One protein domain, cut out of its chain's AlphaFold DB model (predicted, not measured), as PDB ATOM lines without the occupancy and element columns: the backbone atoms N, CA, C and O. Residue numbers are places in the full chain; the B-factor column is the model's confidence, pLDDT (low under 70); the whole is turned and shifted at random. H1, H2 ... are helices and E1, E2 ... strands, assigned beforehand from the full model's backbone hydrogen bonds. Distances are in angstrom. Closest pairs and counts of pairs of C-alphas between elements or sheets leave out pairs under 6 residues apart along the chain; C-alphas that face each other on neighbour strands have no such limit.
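Overview. This is residues 16 to 22, 145 to 180 and 190 to 284 of the 288 residues of an uncharacterized protein of Cupriavidus taiwanensis (UniProt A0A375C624). A strongly twisted four-stranded sheet, E1, E6, E2 and E3, makes one end of the domain, and from it a long two-stranded ribbon, E4 and E5, reaches away as an arm with helix H6 at its tip. H1 lies over the sheet with H4 beyond it, while H2 and H3 stand on the other side of the body, where H3 meets E5. The printed part has 138 residues, with six named helices and six named strands in the order H1 H2 H3 H4 E1 E2 H5 E3 E4 H6 E5 E6. Both sheets are antiparallel and the class is mixed, helices and strands. The whole is only just compact, close to loose, with a radius of gyration of the C-alphas of 17.2 A and spans of 54 by 42 by 27 A.

Along the chain. In the larger sheet, E1 is residues 194 to 201, 16.6 A long, and bends by 79 degrees at residue 198; E6 is 279 to 283, E2 is 211 to 215 and E3 is 228 to 230. E4, residues 239 to 246, is 19.3 A long and bends by 59 degrees at residue 243; E5, residues 269 to 275, is 18.9 A long. H6, residues 256 to 265, is 14.6 A long and begins at C-alpha 256 (206.708, 210.385, 141.439). H1 is residues 16 to 22, from C-alpha 16 (220.017, 205.755, 179.675), H2 is 145 to 149, H3 is 155 to 162, H4 is 172 to 180 and H5 is 216 to 219. E6 ends at C-alpha 283 (217.244, 200.461, 188.178).

Arrangement. E1 and E3 are the edge strands. Between the antiparallel neighbour strands E1 and E6, N 196 and O 281 are 2.8 A apart, between E6 and E2, N 280 and O 214 are 2.9 A apart, and between E2 and E3, N 213 and O 228 are 2.8 A apart, each pair within hydrogen-bond range. H1 is on this sheet at a height over the sheet of 8.8 A; its closest C-alpha pair with E2 is Ala 19 and Val 212, 6.3 A. H5 only grazes the sheet. H1 and H4 only just touch, with 3 pairs of C-alphas within 8 A, the closest being Phe 21 and Ile 175, 7.2 A, at a steep tilt of 63 degrees. Between the antiparallel neighbour strands E4 and E5, N 241 and O 273 are 2.9 A apart, within hydrogen-bond range. The closest C-alphas of H3 and E5 are Glu 162 and Glu 273, 4.3 A. H2 and H3 only just touch, with 3 pairs within 8 A, the closest being His 147 and Leu 161, 5.9 A. H6 touches no helix. Every O i to N i+4 pair is within hydrogen-bond range in H1, H2, H4 and H6, against 2 of 4 in H3; H5 is too short for one.

Size, cuts and confidence. The C-alphas farthest apart are those of Asp 198 and Asp 255, 55.1 A. Residues 23 to 144 and 181 to 189 are not printed, with C-alpha gaps of 18.1 A and 17.8 A. Of the links printed whole, none is long. The mean pLDDT of the printed part is 90.6, and no printed residue is under 70.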
ATOM      1  N   ASP A  16     220.155 204.787 178.589       93.75
ATOM      2  CA  ASP A  16     220.017 205.755 179.675       93.75
ATOM      3  C   ASP A  16     218.989 206.836 179.336       93.75
ATOM      4  O   ASP A  16     218.194 207.242 180.180       93.75
ATOM      5  N   GLN A  17     218.968 207.269 178.076       94.25
ATOM      6  CA  GLN A  17     217.987 208.225 177.574       94.25
ATOM      7  C   GLN A  17     216.568 207.643 177.591       94.25
ATOM      8  O   GLN A  17     215.642 208.285 178.092       94.25
ATOM      9  N   ASP A  18     216.398 206.440 177.041       93.94
ATOM     10  CA  ASP A  18     215.091 205.795 176.915       93.94
ATOM     11  C   ASP A  18     214.528 205.443 178.300       93.94
ATOM     12  O   ASP A  18     213.356 205.696 178.587       93.94
ATOM     13  N   ALA A  19     215.376 204.921 179.194       94.75
ATOM     14  CA  ALA A  19     215.000 204.624 180.569       94.75
ATOM     15  C   ALA A  19     214.654 205.894 181.355       94.75
ATOM     16  O   ALA A  19     213.619 205.918 182.024       94.75
ATOM     17  N   TRP A  20     215.459 206.956 181.239       95.50
ATOM     18  CA  TRP A  20     215.162 208.248 181.860       95.50
ATOM     19  C   TRP A  20     213.797 208.774 181.421       95.50
ATOM     20  O   TRP A  20     213.000 209.176 182.266       95.50
ATOM     21  N   PHE A  21     213.491 208.733 180.121       94.88
ATOM     22  CA  PHE A  21     212.213 209.226 179.616       94.88
ATOM     23  C   PHE A  21     211.034 208.420 180.167       94.88
ATOM     24  O   PHE A  21     210.079 209.015 180.664       94.88
ATOM     25  N   LEU A  22     211.122 207.086 180.160       95.69
ATOM     26  CA  LEU A  22     210.081 206.221 180.722       95.69
ATOM     27  C   LEU A  22     209.891 206.442 182.229       95.69
ATOM     28  O   LEU A  22     208.755 206.469 182.704       95.69
ATOM     29  N   GLY A 145     200.351 192.143 177.837       90.00
ATOM     30  CA  GLY A 145     200.661 190.894 178.532       90.00
ATOM     31  C   GLY A 145     199.491 189.898 178.506       90.00
ATOM     32  O   GLY A 145     199.708 188.692 178.398       90.00
ATOM     33  N   GLY A 146     198.245 190.389 178.515       89.19
ATOM     34  CA  GLY A 146     197.045 189.568 178.327       89.19
ATOM     35  C   GLY A 146     196.957 188.981 176.917       89.19
ATOM     36  O   GLY A 146     196.833 187.766 176.767       89.19
ATOM     37  N   HIS A 147     197.120 189.818 175.887       92.44
ATOM     38  CA  HIS A 147     197.170 189.375 174.490       92.44
ATOM     39  C   HIS A 147     198.275 188.342 174.255       92.44
ATOM     40  O   HIS A 147     198.071 187.372 173.525       92.44
ATOM     41  N   TRP A 148     199.427 188.505 174.911       94.12
ATOM     42  CA  TRP A 148     200.521 187.544 174.836       94.12
ATOM     43  C   TRP A 148     200.149 186.176 175.418       94.12
ATOM     44  O   TRP A 148     200.470 185.140 174.824       94.12
ATOM     45  N   LEU A 149     199.447 186.145 176.555       92.44
ATOM     46  CA  LEU A 149     198.959 184.900 177.160       92.44
ATOM     47  C   LEU A 149     197.967 184.174 176.243       92.44
ATOM     48  O   LEU A 149     198.016 182.950 176.138       92.44
ATOM     49  N   SER A 150     197.118 184.914 175.532       92.50
ATOM     50  CA  SER A 150     196.130 184.364 174.602       92.50
ATOM     51  C   SER A 150     196.619 184.254 173.154       92.50
ATOM     52  O   SER A 150     195.813 183.966 172.271       92.50
ATOM     53  N   ARG A 151     197.913 184.467 172.865       91.94
ATOM     54  CA  ARG A 151     198.435 184.638 171.488       91.94
ATOM     55  C   ARG A 151     198.140 183.489 170.522       91.94
ATOM     56  O   ARG A 151     198.062 183.705 169.318       91.94
ATOM     57  N   ALA A 152     197.941 182.276 171.037       90.25
ATOM     58  CA  ALA A 152     197.549 181.117 170.233       90.25
ATOM     59  C   ALA A 152     196.089 181.184 169.734       90.25
ATOM     60  O   ALA A 152     195.744 180.516 168.765       90.25
ATOM     61  N   SER A 153     195.238 181.977 170.389       91.62
ATOM     62  CA  SER A 153     193.787 182.042 170.171       91.62
ATOM     63  C   SER A 153     193.253 183.432 169.805       91.62
ATOM     64  O   SER A 153     192.066 183.547 169.525       91.62
ATOM     65  N   ILE A 154     194.084 184.482 169.787       87.50
ATOM     66  CA  ILE A 154     193.634 185.865 169.503       87.50
ATOM     67  C   ILE A 154     193.204 186.114 168.046       87.50
ATOM     68  O   ILE A 154     192.632 187.156 167.747       87.50
ATOM     69  N   GLY A 155     193.453 185.179 167.124       89.69
ATOM     70  CA  GLY A 155     192.996 185.289 165.735       89.69
ATOM     71  C   GLY A 155     193.440 186.592 165.061       89.69
ATOM     72  O   GLY A 155     194.634 186.888 164.994       89.69
ATOM     73  N   ASN A 156     192.471 187.371 164.568       85.75
ATOM     74  CA  ASN A 156     192.719 188.645 163.884       85.75
ATOM     75  C   ASN A 156     193.258 189.743 164.813       85.75
ATOM     76  O   ASN A 156     193.946 190.643 164.336       85.75
ATOM     77  N   ASP A 157     193.038 189.637 166.128       85.38
ATOM     78  CA  ASP A 157     193.549 190.606 167.107       85.38
ATOM     79  C   ASP A 157     195.068 190.500 167.296       85.38
ATOM     80  O   ASP A 157     195.676 191.297 168.010       85.38
ATOM     81  N   ARG A 158     195.720 189.559 166.599       87.12
ATOM     82  CA  ARG A 158     197.176 189.461 166.534       87.12
ATOM     83  C   ARG A 158     197.835 190.767 166.108       87.12
ATOM     84  O   ARG A 158     198.868 191.102 166.669       87.12
ATOM     85  N   ILE A 159     197.221 191.552 165.224       87.50
ATOM     86  CA  ILE A 159     197.753 192.874 164.851       87.50
ATOM     87  C   ILE A 159     197.946 193.801 166.065       87.50
ATOM     88  O   ILE A 159     198.921 194.545 166.126       87.50
ATOM     89  N   TYR A 160     197.066 193.714 167.067       86.81
ATOM     90  CA  TYR A 160     197.178 194.479 168.309       86.81
ATOM     91  C   TYR A 160     198.176 193.874 169.291       86.81
ATOM     92  O   TYR A 160     198.581 194.554 170.229       86.81
ATOM     93  N   LEU A 161     198.561 192.608 169.132       91.25
ATOM     94  CA  LEU A 161     199.671 192.034 169.884       91.25
ATOM     95  C   LEU A 161     201.010 192.493 169.310       91.25
ATOM     96  O   LEU A 161     201.876 192.854 170.097       91.25
ATOM     97  N   GLU A 162     201.156 192.486 167.981       91.69
ATOM     98  CA  GLU A 162     202.421 192.797 167.299       91.69
ATOM     99  C   GLU A 162     202.818 194.276 167.427       91.69
ATOM    100  O   GLU A 162     204.005 194.586 167.454       91.69
ATOM    101  N   ARG A 163     201.838 195.181 167.555       88.69
ATOM    102  CA  ARG A 163     202.075 196.623 167.685       88.69
ATOM    103  C   ARG A 163     202.445 197.016 169.117       88.69
ATOM    104  O   ARG A 163     201.656 196.801 170.040       88.69
ATOM    105  N   ASP A 164     203.586 197.669 169.283       89.56
ATOM    106  CA  ASP A 164     203.907 198.468 170.467       89.56
ATOM    107  C   ASP A 164     203.020 199.727 170.477       89.56
ATOM    108  O   ASP A 164     203.169 200.599 169.624       89.56
ATOM    109  N   ASP A 165     202.059 199.800 171.408       83.62
ATOM    110  CA  ASP A 165     201.152 200.955 171.550       83.62
ATOM    111  C   ASP A 165     201.721 202.049 172.456       83.62
ATOM    112  O   ASP A 165     201.018 203.019 172.749       83.62
ATOM    113  N   SER A 166     202.951 201.862 172.936       83.56
ATOM    114  CA  SER A 166     203.650 202.835 173.755       83.56
ATOM    115  C   SER A 166     204.571 203.688 172.882       83.56
ATOM    116  O   SER A 166     204.135 204.315 171.919       83.56
ATOM    117  N   HIS A 167     205.854 203.715 173.207       82.06
ATOM    118  CA  HIS A 167     206.855 204.517 172.537       82.06
ATOM    119  C   HIS A 167     207.825 203.605 171.784       82.06
ATOM    120  O   HIS A 167     208.905 203.269 172.270       82.06
ATOM    121  N   ALA A 168     207.418 203.174 170.593       80.75
ATOM    122  CA  ALA A 168     208.261 202.338 169.754       80.75
ATOM    123  C   ALA A 168     209.517 203.105 169.291       80.75
ATOM    124  O   ALA A 168     209.410 204.152 168.653       80.75
ATOM    125  N   GLY A 169     210.706 202.554 169.549       79.62
ATOM    126  CA  GLY A 169     211.977 203.070 169.021       79.62
ATOM    127  C   GLY A 169     212.628 204.229 169.782       79.62
ATOM    128  O   GLY A 169     212.740 204.194 171.003       79.62
ATOM    129  N   ASP A 170     213.151 205.171 168.990       79.62
ATOM    130  CA  ASP A 170     213.875 206.408 169.329       79.62
ATOM    131  C   ASP A 170     213.115 207.389 170.234       79.62
ATOM    132  O   ASP A 170     212.325 208.165 169.694       79.62
ATOM    133  N   MET A 171     213.346 207.450 171.550       80.81
ATOM    134  CA  MET A 171     212.684 208.456 172.399       80.81
ATOM    135  C   MET A 171     213.178 209.889 172.161       80.81
ATOM    136  O   MET A 171     212.544 210.835 172.627       80.81
ATOM    137  N   ALA A 172     214.291 210.097 171.451       80.50
ATOM    138  CA  ALA A 172     214.910 211.408 171.246       80.50
ATOM    139  C   ALA A 172     213.940 212.465 170.698       80.50
ATOM    140  O   ALA A 172     213.946 213.608 171.161       80.50
ATOM    141  N   ASP A 173     213.082 212.100 169.740       84.12
ATOM    142  CA  ASP A 173     212.073 213.019 169.208       84.12
ATOM    143  C   ASP A 173     211.008 213.351 170.258       84.12
ATOM    144  O   ASP A 173     210.658 214.524 170.419       84.12
ATOM    145  N   ALA A 174     210.550 212.361 171.031       87.50
ATOM    146  CA  ALA A 174     209.599 212.583 172.116       87.50
ATOM    147  C   ALA A 174     210.188 213.498 173.207       87.50
ATOM    148  O   ALA A 174     209.520 214.395 173.727       87.50
ATOM    149  N   ILE A 175     211.476 213.341 173.513       91.25
ATOM    150  CA  ILE A 175     212.194 214.196 174.460       91.25
ATOM    151  C   ILE A 175     212.356 215.615 173.903       91.25
ATOM    152  O   ILE A 175     212.149 216.593 174.630       91.25
ATOM    153  N   ARG A 176     212.686 215.753 172.612       91.12
ATOM    154  CA  ARG A 176     212.791 217.051 171.932       91.12
ATOM    155  C   ARG A 176     211.471 217.814 172.003       91.12
ATOM    156  O   ARG A 176     211.472 218.959 172.448       91.12
ATOM    157  N   PHE A 177     210.355 217.184 171.646       90.19
ATOM    158  CA  PHE A 177     209.038 217.814 171.737       90.19
ATOM    159  C   PHE A 177     208.657 218.139 173.186       90.19
ATOM    160  O   PHE A 177     208.202 219.246 173.470       90.19
ATOM    161  N   ALA A 178     208.916 217.237 174.137       91.81
ATOM    162  CA  ALA A 178     208.654 217.496 175.552       91.81
ATOM    163  C   ALA A 178     209.446 218.712 176.081       91.81
ATOM    164  O   ALA A 178     208.943 219.466 176.920       91.81
ATOM    165  N   ARG A 179     210.665 218.930 175.570       93.81
ATOM    166  CA  ARG A 179     211.483 220.118 175.847       93.81
ATOM    167  C   ARG A 179     210.925 221.373 175.173       93.81
ATOM    168  O   ARG A 179     210.839 222.406 175.833       93.81
ATOM    169  N   GLU A 180     210.558 221.299 173.893       93.50
ATOM    170  CA  GLU A 180     209.959 222.412 173.131       93.50
ATOM    171  C   GLU A 180     208.661 222.909 173.781       93.50
ATOM    172  O   GLU A 180     208.426 224.112 173.870       93.50
ATOM    173  N   TYR A 190     222.417 212.174 180.242       92.69
ATOM    174  CA  TYR A 190     221.450 211.253 180.838       92.69
ATOM    175  C   TYR A 190     222.090 210.461 181.983       92.69
ATOM    176  O   TYR A 190     223.250 210.046 181.864       92.69
ATOM    177  N   PRO A 191     221.364 210.282 183.099       92.62
ATOM    178  CA  PRO A 191     221.885 209.572 184.250       92.62
ATOM    179  C   PRO A 191     222.088 208.102 183.898       92.62
ATOM    180  O   PRO A 191     221.247 207.488 183.251       92.62
ATOM    181  N   ARG A 192     223.209 207.529 184.344       93.62
ATOM    182  CA  ARG A 192     223.510 206.123 184.070       93.62
ATOM    183  C   ARG A 192     222.601 205.213 184.876       93.62
ATOM    184  O   ARG A 192     222.591 205.281 186.106       93.62
ATOM    185  N   HIS A 193     221.909 204.327 184.185       92.62
ATOM    186  CA  HIS A 193     221.083 203.296 184.780       92.62
ATOM    187  C   HIS A 193     221.858 201.983 184.909       92.62
ATOM    188  O   HIS A 193     222.669 201.618 184.055       92.62
ATOM    189  N   THR A 194     221.617 201.254 185.996       93.81
ATOM    190  CA  THR A 194     222.163 199.906 186.188       93.81
ATOM    191  C   THR A 194     221.109 198.868 185.847       93.81
ATOM    192  O   THR A 194     219.914 199.084 186.040       93.81
ATOM    193  N   ILE A 195     221.548 197.725 185.327       95.69
ATOM    194  CA  ILE A 195     220.658 196.623 184.971       95.69
ATOM    195  C   ILE A 195     220.809 195.549 186.037       95.69
ATOM    196  O   ILE A 195     221.909 195.061 186.294       95.69
ATOM    197  N   ASP A 196     219.696 195.215 186.672       94.38
ATOM    198  CA  ASP A 196     219.592 194.154 187.657       94.38
ATOM    199  C   ASP A 196     219.231 192.856 186.929       94.38
ATOM    200  O   ASP A 196     218.066 192.592 186.622       94.38
ATOM    201  N   ALA A 197     220.263 192.087 186.581       86.44
ATOM    202  CA  ALA A 197     220.115 190.830 185.851       86.44
ATOM    203  C   ALA A 197     219.502 189.706 186.708       86.44
ATOM    204  O   ALA A 197     218.979 188.740 186.153       86.44
ATOM    205  N   ASP A 198     219.537 189.835 188.039       92.19
ATOM    206  CA  ASP A 198     218.936 188.865 188.959       92.19
ATOM    207  C   ASP A 198     217.412 189.040 189.026       92.19
ATOM    208  O   ASP A 198     216.666 188.081 189.254       92.19
ATOM    209  N   LEU A 199     216.928 190.262 188.788       96.19
ATOM    210  CA  LEU A 199     215.510 190.572 188.708       96.19
ATOM    211  C   LEU A 199     215.011 190.462 187.263       96.19
ATOM    212  O   LEU A 199     215.008 191.436 186.507       96.19
ATOM    213  N   CYS A 200     214.539 189.267 186.903       96.25
ATOM    214  CA  CYS A 200     214.067 188.960 185.558       96.25
ATOM    215  C   CYS A 200     212.602 188.501 185.493       96.25
ATOM    216  O   CYS A 200     212.020 188.028 186.473       96.25
ATOM    217  N   ALA A 201     211.986 188.646 184.317       96.56
ATOM    218  CA  ALA A 201     210.632 188.163 184.070       96.56
ATOM    219  C   ALA A 201     210.409 187.760 182.606       96.56
ATOM    220  O   ALA A 201     210.947 188.365 181.680       96.56
ATOM    221  N   LEU A 202     209.571 186.743 182.397       96.81
ATOM    222  CA  LEU A 202     209.151 186.309 181.064       96.81
ATOM    223  C   LEU A 202     207.835 186.993 180.659       96.81
ATOM    224  O   LEU A 202     206.978 187.208 181.524       96.81
ATOM    225  N   PRO A 203     207.615 187.260 179.362       95.31
ATOM    226  CA  PRO A 203     206.331 187.722 178.847       95.31
ATOM    227  C   PRO A 203     205.136 186.887 179.348       95.31
ATOM    228  O   PRO A 203     205.161 185.654 179.383       95.31
ATOM    229  N   GLY A 204     204.068 187.568 179.761       94.31
ATOM    230  CA  GLY A 204     202.853 186.998 180.347       94.31
ATOM    231  C   GLY A 204     202.959 186.611 181.828       94.31
ATOM    232  O   GLY A 204     201.929 186.403 182.470       94.31
ATOM    233  N   LYS A 205     204.163 186.524 182.412       96.50
ATOM    234  CA  LYS A 205     204.317 186.328 183.864       96.50
ATOM    235  C   LYS A 205     204.022 187.630 184.611       96.50
ATOM    236  O   LYS A 205     204.234 188.697 184.044       96.50
ATOM    237  N   PRO A 206     203.549 187.575 185.868       96.50
ATOM    238  CA  PRO A 206     203.390 188.779 186.675       96.50
ATOM    239  C   PRO A 206     204.718 189.531 186.804       96.50
ATOM    240  O   PRO A 206     205.739 188.935 187.142       96.50
ATOM    241  N   CYS A 207     204.692 190.834 186.549       96.62
ATOM    242  CA  CYS A 207     205.822 191.721 186.739       96.62
ATOM    243  C   CYS A 207     206.219 191.728 188.222       96.62
ATOM    244  O   CYS A 207     205.366 191.993 189.078       96.62
ATOM    245  N   PRO A 208     207.482 191.445 188.568       96.56
ATOM    246  CA  PRO A 208     207.887 191.361 189.965       96.56
ATOM    247  C   PRO A 208     208.053 192.747 190.605       96.56
ATOM    248  O   PRO A 208     207.973 192.859 191.826       96.56
ATOM    249  N   ARG A 209     208.261 193.804 189.806       95.88
ATOM    250  CA  ARG A 209     208.519 195.163 190.294       95.88
ATOM    251  C   ARG A 209     208.114 196.233 189.281       95.88
ATOM    252  O   ARG A 209     208.498 196.160 188.119       95.88
ATOM    253  N   THR A 210     207.423 197.269 189.752       96.38
ATOM    254  CA  THR A 210     207.103 198.438 188.925       96.38
ATOM    255  C   THR A 210     208.370 199.191 188.519       96.38
ATOM    256  O   THR A 210     209.201 199.498 189.375       96.38
ATOM    257  N   GLY A 211     208.507 199.517 187.235       96.19
ATOM    258  CA  GLY A 211     209.611 200.320 186.712       96.19
ATOM    259  C   GLY A 211     209.930 200.002 185.258       96.19
ATOM    260  O   GLY A 211     209.101 199.443 184.538       96.19
ATOM    261  N   VAL A 212     211.134 200.381 184.832       96.94
ATOM    262  CA  VAL A 212     211.610 200.178 183.462       96.94
ATOM    263  C   VAL A 212     212.309 198.830 183.327       96.94
ATOM    264  O   VAL A 212     213.041 198.390 184.211       96.94
ATOM    265  N   TRP A 213     212.082 198.186 182.191       96.75
ATOM    266  CA  TRP A 213     212.575 196.867 181.842       96.75
ATOM    267  C   TRP A 213     213.226 196.905 180.462       96.75
ATOM    268  O   TRP A 213     212.743 197.582 179.551       96.75
ATOM    269  N   VAL A 214     214.317 196.157 180.318       95.94
ATOM    270  CA  VAL A 214     215.087 196.018 179.077       95.94
ATOM    271  C   VAL A 214     215.096 194.548 178.638       95.94
ATOM    272  O   VAL A 214     215.246 193.666 179.491       95.94
ATOM    273  N   PRO A 215     214.890 194.243 177.345       95.81
ATOM    274  CA  PRO A 215     214.900 192.866 176.873       95.81
ATOM    275  C   PRO A 215     216.339 192.353 176.736       95.81
ATOM    276  O   PRO A 215     217.248 193.113 176.403       95.81
ATOM    277  N   VAL A 216     216.555 191.052 176.949       95.12
ATOM    278  CA  VAL A 216     217.894 190.434 176.869       95.12
ATOM    279  C   VAL A 216     218.588 190.675 175.524       95.12
ATOM    280  O   VAL A 216     219.794 190.883 175.496       95.12
ATOM    281  N   GLN A 217     217.834 190.762 174.426       94.12
ATOM    282  CA  GLN A 217     218.381 191.042 173.096       94.12
ATOM    283  C   GLN A 217     219.146 192.371 173.051       94.12
ATOM    284  O   GLN A 217     220.169 192.479 172.380       94.12
ATOM    285  N   TRP A 218     218.702 193.373 173.813       92.00
ATOM    286  CA  TRP A 218     219.421 194.639 173.936       92.00
ATOM    287  C   TRP A 218     220.771 194.464 174.639       92.00
ATOM    288  O   TRP A 218     221.772 195.053 174.236       92.00
ATOM    289  N   LEU A 219     220.818 193.620 175.677       90.44
ATOM    290  CA  LEU A 219     222.054 193.281 176.395       90.44
ATOM    291  C   LEU A 219     223.048 192.530 175.501       90.44
ATOM    292  O   LEU A 219     224.257 192.633 175.693       90.44
ATOM    293  N   GLU A 220     222.534 191.806 174.510       92.12
ATOM    294  CA  GLU A 220     223.301 191.099 173.483       92.12
ATOM    295  C   GLU A 220     223.726 192.010 172.313       92.12
ATOM    296  O   GLU A 220     224.401 191.557 171.389       92.12
ATOM    297  N   GLY A 221     223.382 193.303 172.362       89.62
ATOM    298  CA  GLY A 221     223.804 194.317 171.394       89.62
ATOM    299  C   GLY A 221     222.772 194.666 170.319       89.62
ATOM    300  O   GLY A 221     223.110 195.404 169.394       89.62
ATOM    301  N   ALA A 222     221.534 194.172 170.418       90.69
ATOM    302  CA  ALA A 222     220.459 194.588 169.521       90.69
ATOM    303  C   ALA A 222     220.072 196.056 169.770       90.69
ATOM    304  O   ALA A 222     219.960 196.500 170.913       90.69
ATOM    305  N   ASN A 223     219.842 196.807 168.695       87.38
ATOM    306  CA  ASN A 223     219.484 198.229 168.728       87.38
ATOM    307  C   ASN A 223     218.057 198.502 168.222       87.38
ATOM    308  O   ASN A 223     217.643 199.653 168.125       87.38
ATOM    309  N   ASP A 224     217.291 197.459 167.919       91.62
ATOM    310  CA  ASP A 224     215.959 197.503 167.317       91.62
ATOM    311  C   ASP A 224     214.842 197.102 168.302       91.62
ATOM    312  O   ASP A 224     213.731 196.805 167.883       91.62
ATOM    313  N   PHE A 225     215.088 197.110 169.619       92.69
ATOM    314  CA  PHE A 225     214.151 196.591 170.633       92.69
ATOM    315  C   PHE A 225     213.646 197.637 171.622       92.69
ATOM    316  O   PHE A 225     214.441 198.232 172.328       92.69
ATOM    317  N   SER A 226     212.342 197.874 171.758       90.12
ATOM    318  CA  SER A 226     211.825 198.836 172.755       90.12
ATOM    319  C   SER A 226     212.099 198.424 174.210       90.12
ATOM    320  O   SER A 226     211.907 197.267 174.590       90.12
ATOM    321  N   LEU A 227     212.481 199.398 175.046       94.00
ATOM    322  CA  LEU A 227     212.334 199.296 176.500       94.00
ATOM    323  C   LEU A 227     210.851 199.398 176.876       94.00
ATOM    324  O   LEU A 227     210.031 199.918 176.121       94.00
ATOM    325  N   ALA A 228     210.514 198.935 178.074       93.31
ATOM    326  CA  ALA A 228     209.143 198.896 178.553       93.31
ATOM    327  C   ALA A 228     209.036 199.408 179.987       93.31
ATOM    328  O   ALA A 228     209.806 199.002 180.852       93.31
ATOM    329  N   PHE A 229     208.017 200.215 180.280       95.25
ATOM    330  CA  PHE A 229     207.567 200.398 181.658       95.25
ATOM    331  C   PHE A 229     206.554 199.308 182.012       95.25
ATOM    332  O   PHE A 229     205.593 199.085 181.269       95.25
ATOM    333  N   CYS A 230     206.745 198.631 183.142       95.62
ATOM    334  CA  CYS A 230     205.820 197.615 183.627       95.62
ATOM    335  C   CYS A 230     205.429 197.852 185.085       95.62
ATOM    336  O   CYS A 230     206.199 198.431 185.848       95.62
ATOM    337  N   ILE A 231     204.228 197.413 185.465       96.12
ATOM    338  CA  ILE A 231     203.652 197.596 186.801       96.12
ATOM    339  C   ILE A 231     203.572 196.261 187.525       96.12
ATOM    340  O   ILE A 231     203.074 195.277 186.980       96.12
ATOM    341  N   GLN A 232     204.027 196.239 188.776       96.25
ATOM    342  CA  GLN A 232     204.054 195.049 189.616       96.25
ATOM    343  C   GLN A 232     202.704 194.319 189.625       96.25
ATOM    344  O   GLN A 232     201.639 194.917 189.756       96.25
ATOM    345  N   GLY A 233     202.753 192.996 189.480       95.19
ATOM    346  CA  GLY A 233     201.580 192.127 189.440       95.19
ATOM    347  C   GLY A 233     200.853 192.097 188.092       95.19
ATOM    348  O   GLY A 233     200.139 191.126 187.830       95.19
ATOM    349  N   ARG A 234     201.048 193.082 187.201       94.69
ATOM    350  CA  ARG A 234     200.512 193.019 185.833       94.69
ATOM    351  C   ARG A 234     201.289 192.001 184.993       94.69
ATOM    352  O   ARG A 234     202.490 191.840 185.201       94.69
ATOM    353  N   PRO A 235     200.644 191.301 184.045       95.50
ATOM    354  CA  PRO A 235     201.358 190.436 183.113       95.50
ATOM    355  C   PRO A 235     202.384 191.235 182.299       95.50
ATOM    356  O   PRO A 235     202.027 192.229 181.665       95.50
ATOM    357  N   MET A 236     203.637 190.784 182.288       95.44
ATOM    358  CA  MET A 236     204.698 191.363 181.467       95.44
ATOM    359  C   MET A 236     204.296 191.334 179.992       95.44
ATOM    360  O   MET A 236     203.828 190.315 179.481       95.44
ATOM    361  N   GLN A 237     204.499 192.445 179.299       94.12
ATOM    362  CA  GLN A 237     204.336 192.530 177.848       94.12
ATOM    363  C   GLN A 237     205.418 191.713 177.107       94.12
ATOM    364  O   GLN A 237     206.459 191.406 177.701       94.12
ATOM    365  N   PRO A 238     205.202 191.319 175.838       95.00
ATOM    366  CA  PRO A 238     206.287 190.797 175.009       95.00
ATOM    367  C   PRO A 238     207.318 191.886 174.718       95.00
ATOM    368  O   PRO A 238     207.025 193.072 174.869       95.00
ATOM    369  N   ALA A 239     208.510 191.489 174.276       94.94
ATOM    370  CA  ALA A 239     209.434 192.446 173.683       94.94
ATOM    371  C   ALA A 239     208.931 192.859 172.300       94.94
ATOM    372  O   ALA A 239     208.330 192.055 171.589       94.94
ATOM    373  N   TYR A 240     209.213 194.101 171.922       94.69
ATOM    374  CA  TYR A 240     208.851 194.642 170.621       94.69
ATOM    375  C   TYR A 240     210.105 194.912 169.809       94.69
ATOM    376  O   TYR A 240     210.905 195.774 170.179       94.69
ATOM    377  N   ARG A 241     210.265 194.166 168.712       94.50
ATOM    378  CA  ARG A 241     211.332 194.377 167.734       94.50
ATOM    379  C   ARG A 241     210.823 195.271 166.614       94.50
ATOM    380  O   ARG A 241     209.766 195.007 166.050       94.50
ATOM    381  N   ILE A 242     211.584 196.293 166.265       93.88
ATOM    382  CA  ILE A 242     211.301 197.210 165.168       93.88
ATOM    383  C   ILE A 242     211.778 196.554 163.878       93.88
ATOM    384  O   ILE A 242     212.970 196.374 163.656       93.88
ATOM    385  N   VAL A 243     210.837 196.187 163.014       93.31
ATOM    386  CA  VAL A 243     211.132 195.506 161.740       93.31
ATOM    387  C   VAL A 243     211.378 196.479 160.589       93.31
ATOM    388  O   VAL A 243     211.786 196.071 159.501       93.31
ATOM    389  N   GLY A 244     211.125 197.765 160.819       91.94
ATOM    390  CA  GLY A 244     211.381 198.848 159.884       91.94
ATOM    391  C   GLY A 244     210.480 200.047 160.144       91.94
ATOM    392  O   GLY A 244     209.745 200.099 161.130       91.94
ATOM    393  N   LEU A 245     210.543 201.015 159.240       90.69
ATOM    394  CA  LEU A 245     209.782 202.256 159.292       90.69
ATOM    395  C   LEU A 245     208.755 202.263 158.156       90.69
ATOM    396  O   LEU A 245     209.114 202.146 156.980       90.69
ATOM    397  N   GLU A 246     207.477 202.385 158.509       89.12
ATOM    398  CA  GLU A 246     206.388 202.574 157.553       89.12
ATOM    399  C   GLU A 246     206.295 204.044 157.150       89.12
ATOM    400  O   GLU A 246     206.304 204.953 157.985       89.12
ATOM    401  N   LEU A 247     206.199 204.276 155.845       85.62
ATOM    402  CA  LEU A 247     205.988 205.591 155.265       85.62
ATOM    403  C   LEU A 247     204.583 205.661 154.693       85.62
ATOM    404  O   LEU A 247     204.253 204.940 153.757       85.62
ATOM    405  N   SER A 248     203.786 206.586 155.213       81.25
ATOM    406  CA  SER A 248     202.558 207.006 154.548       81.25
ATOM    407  C   SER A 248     202.891 208.178 153.630       81.25
ATOM    408  O   SER A 248     202.791 209.329 154.049       81.25
ATOM    409  N   ASN A 249     203.334 207.887 152.405       79.69
ATOM    410  CA  ASN A 249     203.661 208.908 151.413       79.69
ATOM    411  C   ASN A 249     202.373 209.427 150.743       79.69
ATOM    412  O   ASN A 249     201.747 208.682 149.990       79.69
ATOM    413  N   PRO A 250     201.948 210.680 150.998       82.00
ATOM    414  CA  PRO A 250     200.705 211.207 150.435       82.00
ATOM    415  C   PRO A 250     200.789 211.478 148.924       82.00
ATOM    416  O   PRO A 250     199.759 211.744 148.308       82.00
ATOM    417  N   PHE A 251     201.989 211.433 148.338       82.00
ATOM    418  CA  PHE A 251     202.234 211.696 146.919       82.00
ATOM    419  C   PHE A 251     202.428 210.416 146.094       82.00
ATOM    420  O   PHE A 251     202.456 210.488 144.866       82.00
ATOM    421  N   ASP A 252     202.528 209.253 146.747       80.81
ATOM    422  CA  ASP A 252     202.708 207.967 146.069       80.81
ATOM    423  C   ASP A 252     201.530 207.670 145.125       80.81
ATOM    424  O   ASP A 252     200.360 207.775 145.500       80.81
ATOM    425  N   GLY A 253     201.844 207.348 143.868       81.50
ATOM    426  CA  GLY A 253     200.862 207.150 142.797       81.50
ATOM    427  C   GLY A 253     200.205 208.425 142.247       81.50
ATOM    428  O   GLY A 253     199.342 208.315 141.372       81.50
ATOM    429  N   PHE A 254     200.594 209.613 142.724       84.56
ATOM    430  CA  PHE A 254     200.119 210.907 142.216       84.56
ATOM    431  C   PHE A 254     201.224 211.706 141.524       84.56
ATOM    432  O   PHE A 254     200.990 212.247 140.444       84.56
ATOM    433  N   ASP A 255     202.399 211.787 142.145       87.62
ATOM    434  CA  ASP A 255     203.547 212.537 141.642       87.62
ATOM    435  C   ASP A 255     204.837 211.846 142.092       87.62
ATOM    436  O   ASP A 255     205.202 211.899 143.267       87.62
ATOM    437  N   ASP A 256     205.513 211.182 141.155       85.94
ATOM    438  CA  ASP A 256     206.708 210.385 141.439       85.94
ATOM    439  C   ASP A 256     207.892 211.248 141.920       85.94
ATOM    440  O   ASP A 256     208.722 210.771 142.698       85.94
ATOM    441  N   GLU A 257     207.978 212.515 141.494       86.62
ATOM    442  CA  GLU A 257     209.045 213.439 141.898       86.62
ATOM    443  C   GLU A 257     208.820 213.899 143.341       86.62
ATOM    444  O   GLU A 257     209.689 213.704 144.194       86.62
ATOM    445  N   MET A 258     207.617 214.389 143.661       83.62
ATOM    446  CA  MET A 258     207.267 214.757 145.038       83.62
ATOM    447  C   MET A 258     207.261 213.552 145.982       83.62
ATOM    448  O   MET A 258     207.619 213.682 147.154       83.62
ATOM    449  N   ALA A 259     206.869 212.372 145.495       82.69
ATOM    450  CA  ALA A 259     206.931 211.141 146.267       82.69
ATOM    451  C   ALA A 259     208.376 210.803 146.646       82.69
ATOM    452  O   ALA A 259     208.637 210.514 147.815       82.69
ATOM    453  N   ALA A 260     209.314 210.898 145.700       82.25
ATOM    454  CA  ALA A 260     210.730 210.667 145.959       82.25
ATOM    455  C   ALA A 260     211.327 211.721 146.909       82.25
ATOM    456  O   ALA A 260     212.084 211.372 147.819       82.25
ATOM    457  N   GLU A 261     210.961 212.996 146.751       84.88
ATOM    458  CA  GLU A 261     211.388 214.073 147.654       84.88
ATOM    459  C   GLU A 261     210.859 213.875 149.078       84.88
ATOM    460  O   GLU A 261     211.619 213.969 150.046       84.88
ATOM    461  N   TYR A 262     209.572 213.545 149.223       83.12
ATOM    462  CA  TYR A 262     208.965 213.247 150.517       83.12
ATOM    463  C   TYR A 262     209.637 212.041 151.169       83.12
ATOM    464  O   TYR A 262     210.005 212.086 152.345       83.12
ATOM    465  N   GLU A 263     209.868 210.970 150.409       82.25
ATOM    466  CA  GLU A 263     210.589 209.801 150.895       82.25
ATOM    467  C   GLU A 263     212.030 210.118 151.287       82.25
ATOM    468  O   GLU A 263     212.530 209.503 152.222       82.25
ATOM    469  N   ALA A 264     212.708 211.081 150.670       78.44
ATOM    470  CA  ALA A 264     214.063 211.443 151.080       78.44
ATOM    471  C   ALA A 264     214.118 212.048 152.498       78.44
ATOM    472  O   ALA A 264     215.108 211.857 153.205       78.44
ATOM    473  N   ILE A 265     213.059 212.742 152.935       77.69
ATOM    474  CA  ILE A 265     213.031 213.475 154.215       77.69
ATOM    475  C   ILE A 265     212.163 212.822 155.297       77.69
ATOM    476  O   ILE A 265     212.343 213.087 156.488       77.69
ATOM    477  N   ALA A 266     211.206 211.978 154.914       78.19
ATOM    478  CA  ALA A 266     210.267 211.379 155.846       78.19
ATOM    479  C   ALA A 266     210.949 210.314 156.718       78.19
ATOM    480  O   ALA A 266     211.492 209.322 156.217       78.19
ATOM    481  N   LYS A 267     210.862 210.510 158.040       76.38
ATOM    482  CA  LYS A 267     211.388 209.585 159.056       76.38
ATOM    483  C   LYS A 267     210.633 208.250 159.078       76.38
ATOM    484  O   LYS A 267     211.253 207.219 159.277       76.38
ATOM    485  N   GLY A 268     209.326 208.257 158.802       83.31
ATOM    486  CA  GLY A 268     208.462 207.076 158.923       83.31
ATOM    487  C   GLY A 268     208.114 206.727 160.373       83.31
ATOM    488  O   GLY A 268     208.669 207.298 161.309       83.31
ATOM    489  N   SER A 269     207.153 205.821 160.550       86.75
ATOM    490  CA  SER A 269     206.695 205.347 161.863       86.75
ATOM    491  C   SER A 269     207.206 203.928 162.124       86.75
ATOM    492  O   SER A 269     207.099 203.091 161.225       86.75
ATOM    493  N   PRO A 270     207.746 203.621 163.316       90.69
ATOM    494  CA  PRO A 270     208.210 202.275 163.635       90.69
ATOM    495  C   PRO A 270     207.103 201.230 163.511       90.69
ATOM    496  O   PRO A 270     206.052 201.332 164.143       90.69
ATOM    497  N   VAL A 271     207.373 200.191 162.725       92.12
ATOM    498  CA  VAL A 271     206.569 198.971 162.682       92.12
ATOM    499  C   VAL A 271     207.237 197.950 163.574       92.12
ATOM    500  O   VAL A 271     208.440 197.706 163.465       92.12
ATOM    501  N   THR A 272     206.450 197.354 164.456       94.31
ATOM    502  CA  THR A 272     206.932 196.411 165.455       94.31
ATOM    503  C   THR A 272     206.338 195.027 165.249       94.31
ATOM    504  O   THR A 272     205.273 194.862 164.650       94.31
ATOM    505  N   GLU A 273     207.065 194.029 165.732       94.56
ATOM    506  CA  GLU A 273     206.551 192.691 165.975       94.56
ATOM    507  C   GLU A 273     206.828 192.292 167.426       94.56
ATOM    508  O   GLU A 273     207.833 192.687 168.028       94.56
ATOM    509  N   SER A 274     205.927 191.494 167.982       94.44
ATOM    510  CA  SER A 274     206.057 190.917 169.309       94.44
ATOM    511  C   SER A 274     206.958 189.687 169.264       94.44
ATOM    512  O   SER A 274     206.782 188.780 168.448       94.44
ATOM    513  N   VAL A 275     207.923 189.629 170.175       94.00
ATOM    514  CA  VAL A 275     208.863 188.515 170.278       94.00
ATOM    515  C   VAL A 275     209.021 188.059 171.720       94.00
ATOM    516  O   VAL A 275     208.763 188.794 172.679       94.00
ATOM    517  N   ASP A 276     209.441 186.806 171.867       94.19
ATOM    518  CA  ASP A 276     209.775 186.255 173.173       94.19
ATOM    519  C   ASP A 276     211.071 186.885 173.706       94.19
ATOM    520  O   ASP A 276     211.943 187.315 172.942       94.19
ATOM    521  N   THR A 277     211.204 186.959 175.025       95.50
ATOM    522  CA  THR A 277     212.385 187.541 175.668       95.50
ATOM    523  C   THR A 277     212.496 187.110 177.126       95.50
ATOM    524  O   THR A 277     211.569 186.552 177.712       95.50
ATOM    525  N   THR A 278     213.629 187.437 177.735       96.88
ATOM    526  CA  THR A 278     213.729 187.621 179.180       96.88
ATOM    527  C   THR A 278     213.936 189.105 179.449       96.88
ATOM    528  O   THR A 278     214.909 189.698 178.986       96.88
ATOM    529  N   TRP A 279     213.016 189.704 180.193       97.38
ATOM    530  CA  TRP A 279     213.146 191.077 180.659       97.38
ATOM    531  C   TRP A 279     214.074 191.134 181.866       97.38
ATOM    532  O   TRP A 279     213.939 190.303 182.761       97.38
ATOM    533  N   SER A 280     214.955 192.132 181.912       97.38
ATOM    534  CA  SER A 280     215.772 192.481 183.084       97.38
ATOM    535  C   SER A 280     215.393 193.871 183.590       97.38
ATOM    536  O   SER A 280     215.047 194.749 182.793       97.38
ATOM    537  N   PHE A 281     215.415 194.075 184.904       97.62
ATOM    538  CA  PHE A 281     215.006 195.346 185.498       97.62
ATOM    539  C   PHE A 281     216.092 196.412 185.322       97.62
ATOM    540  O   PHE A 281     217.267 196.170 185.587       97.62
ATOM    541  N   VAL A 282     215.702 197.616 184.911       96.56
ATOM    542  CA  VAL A 282     216.599 198.772 184.794       96.56
ATOM    543  C   VAL A 282     216.415 199.624 186.040       96.56
ATOM    544  O   VAL A 282     215.380 200.262 186.184       96.56
ATOM    545  N   GLN A 283     217.372 199.658 186.963       93.50
ATOM    546  CA  GLN A 283     217.244 200.461 188.178       93.50
ATOM    547  C   GLN A 283     217.245 201.959 187.843       93.50
ATOM    548  O   GLN A 283     218.076 202.449 187.074       93.50
ATOM    549  N   ALA A 284     216.300 202.700 188.427       86.00
ATOM    550  CA  ALA A 284     216.312 204.155 188.363       86.00
ATOM    551  C   ALA A 284     217.606 204.678 188.998       86.00
ATOM    552  O   ALA A 284     217.975 204.259 190.099       86.00
TER     553      ALA A 284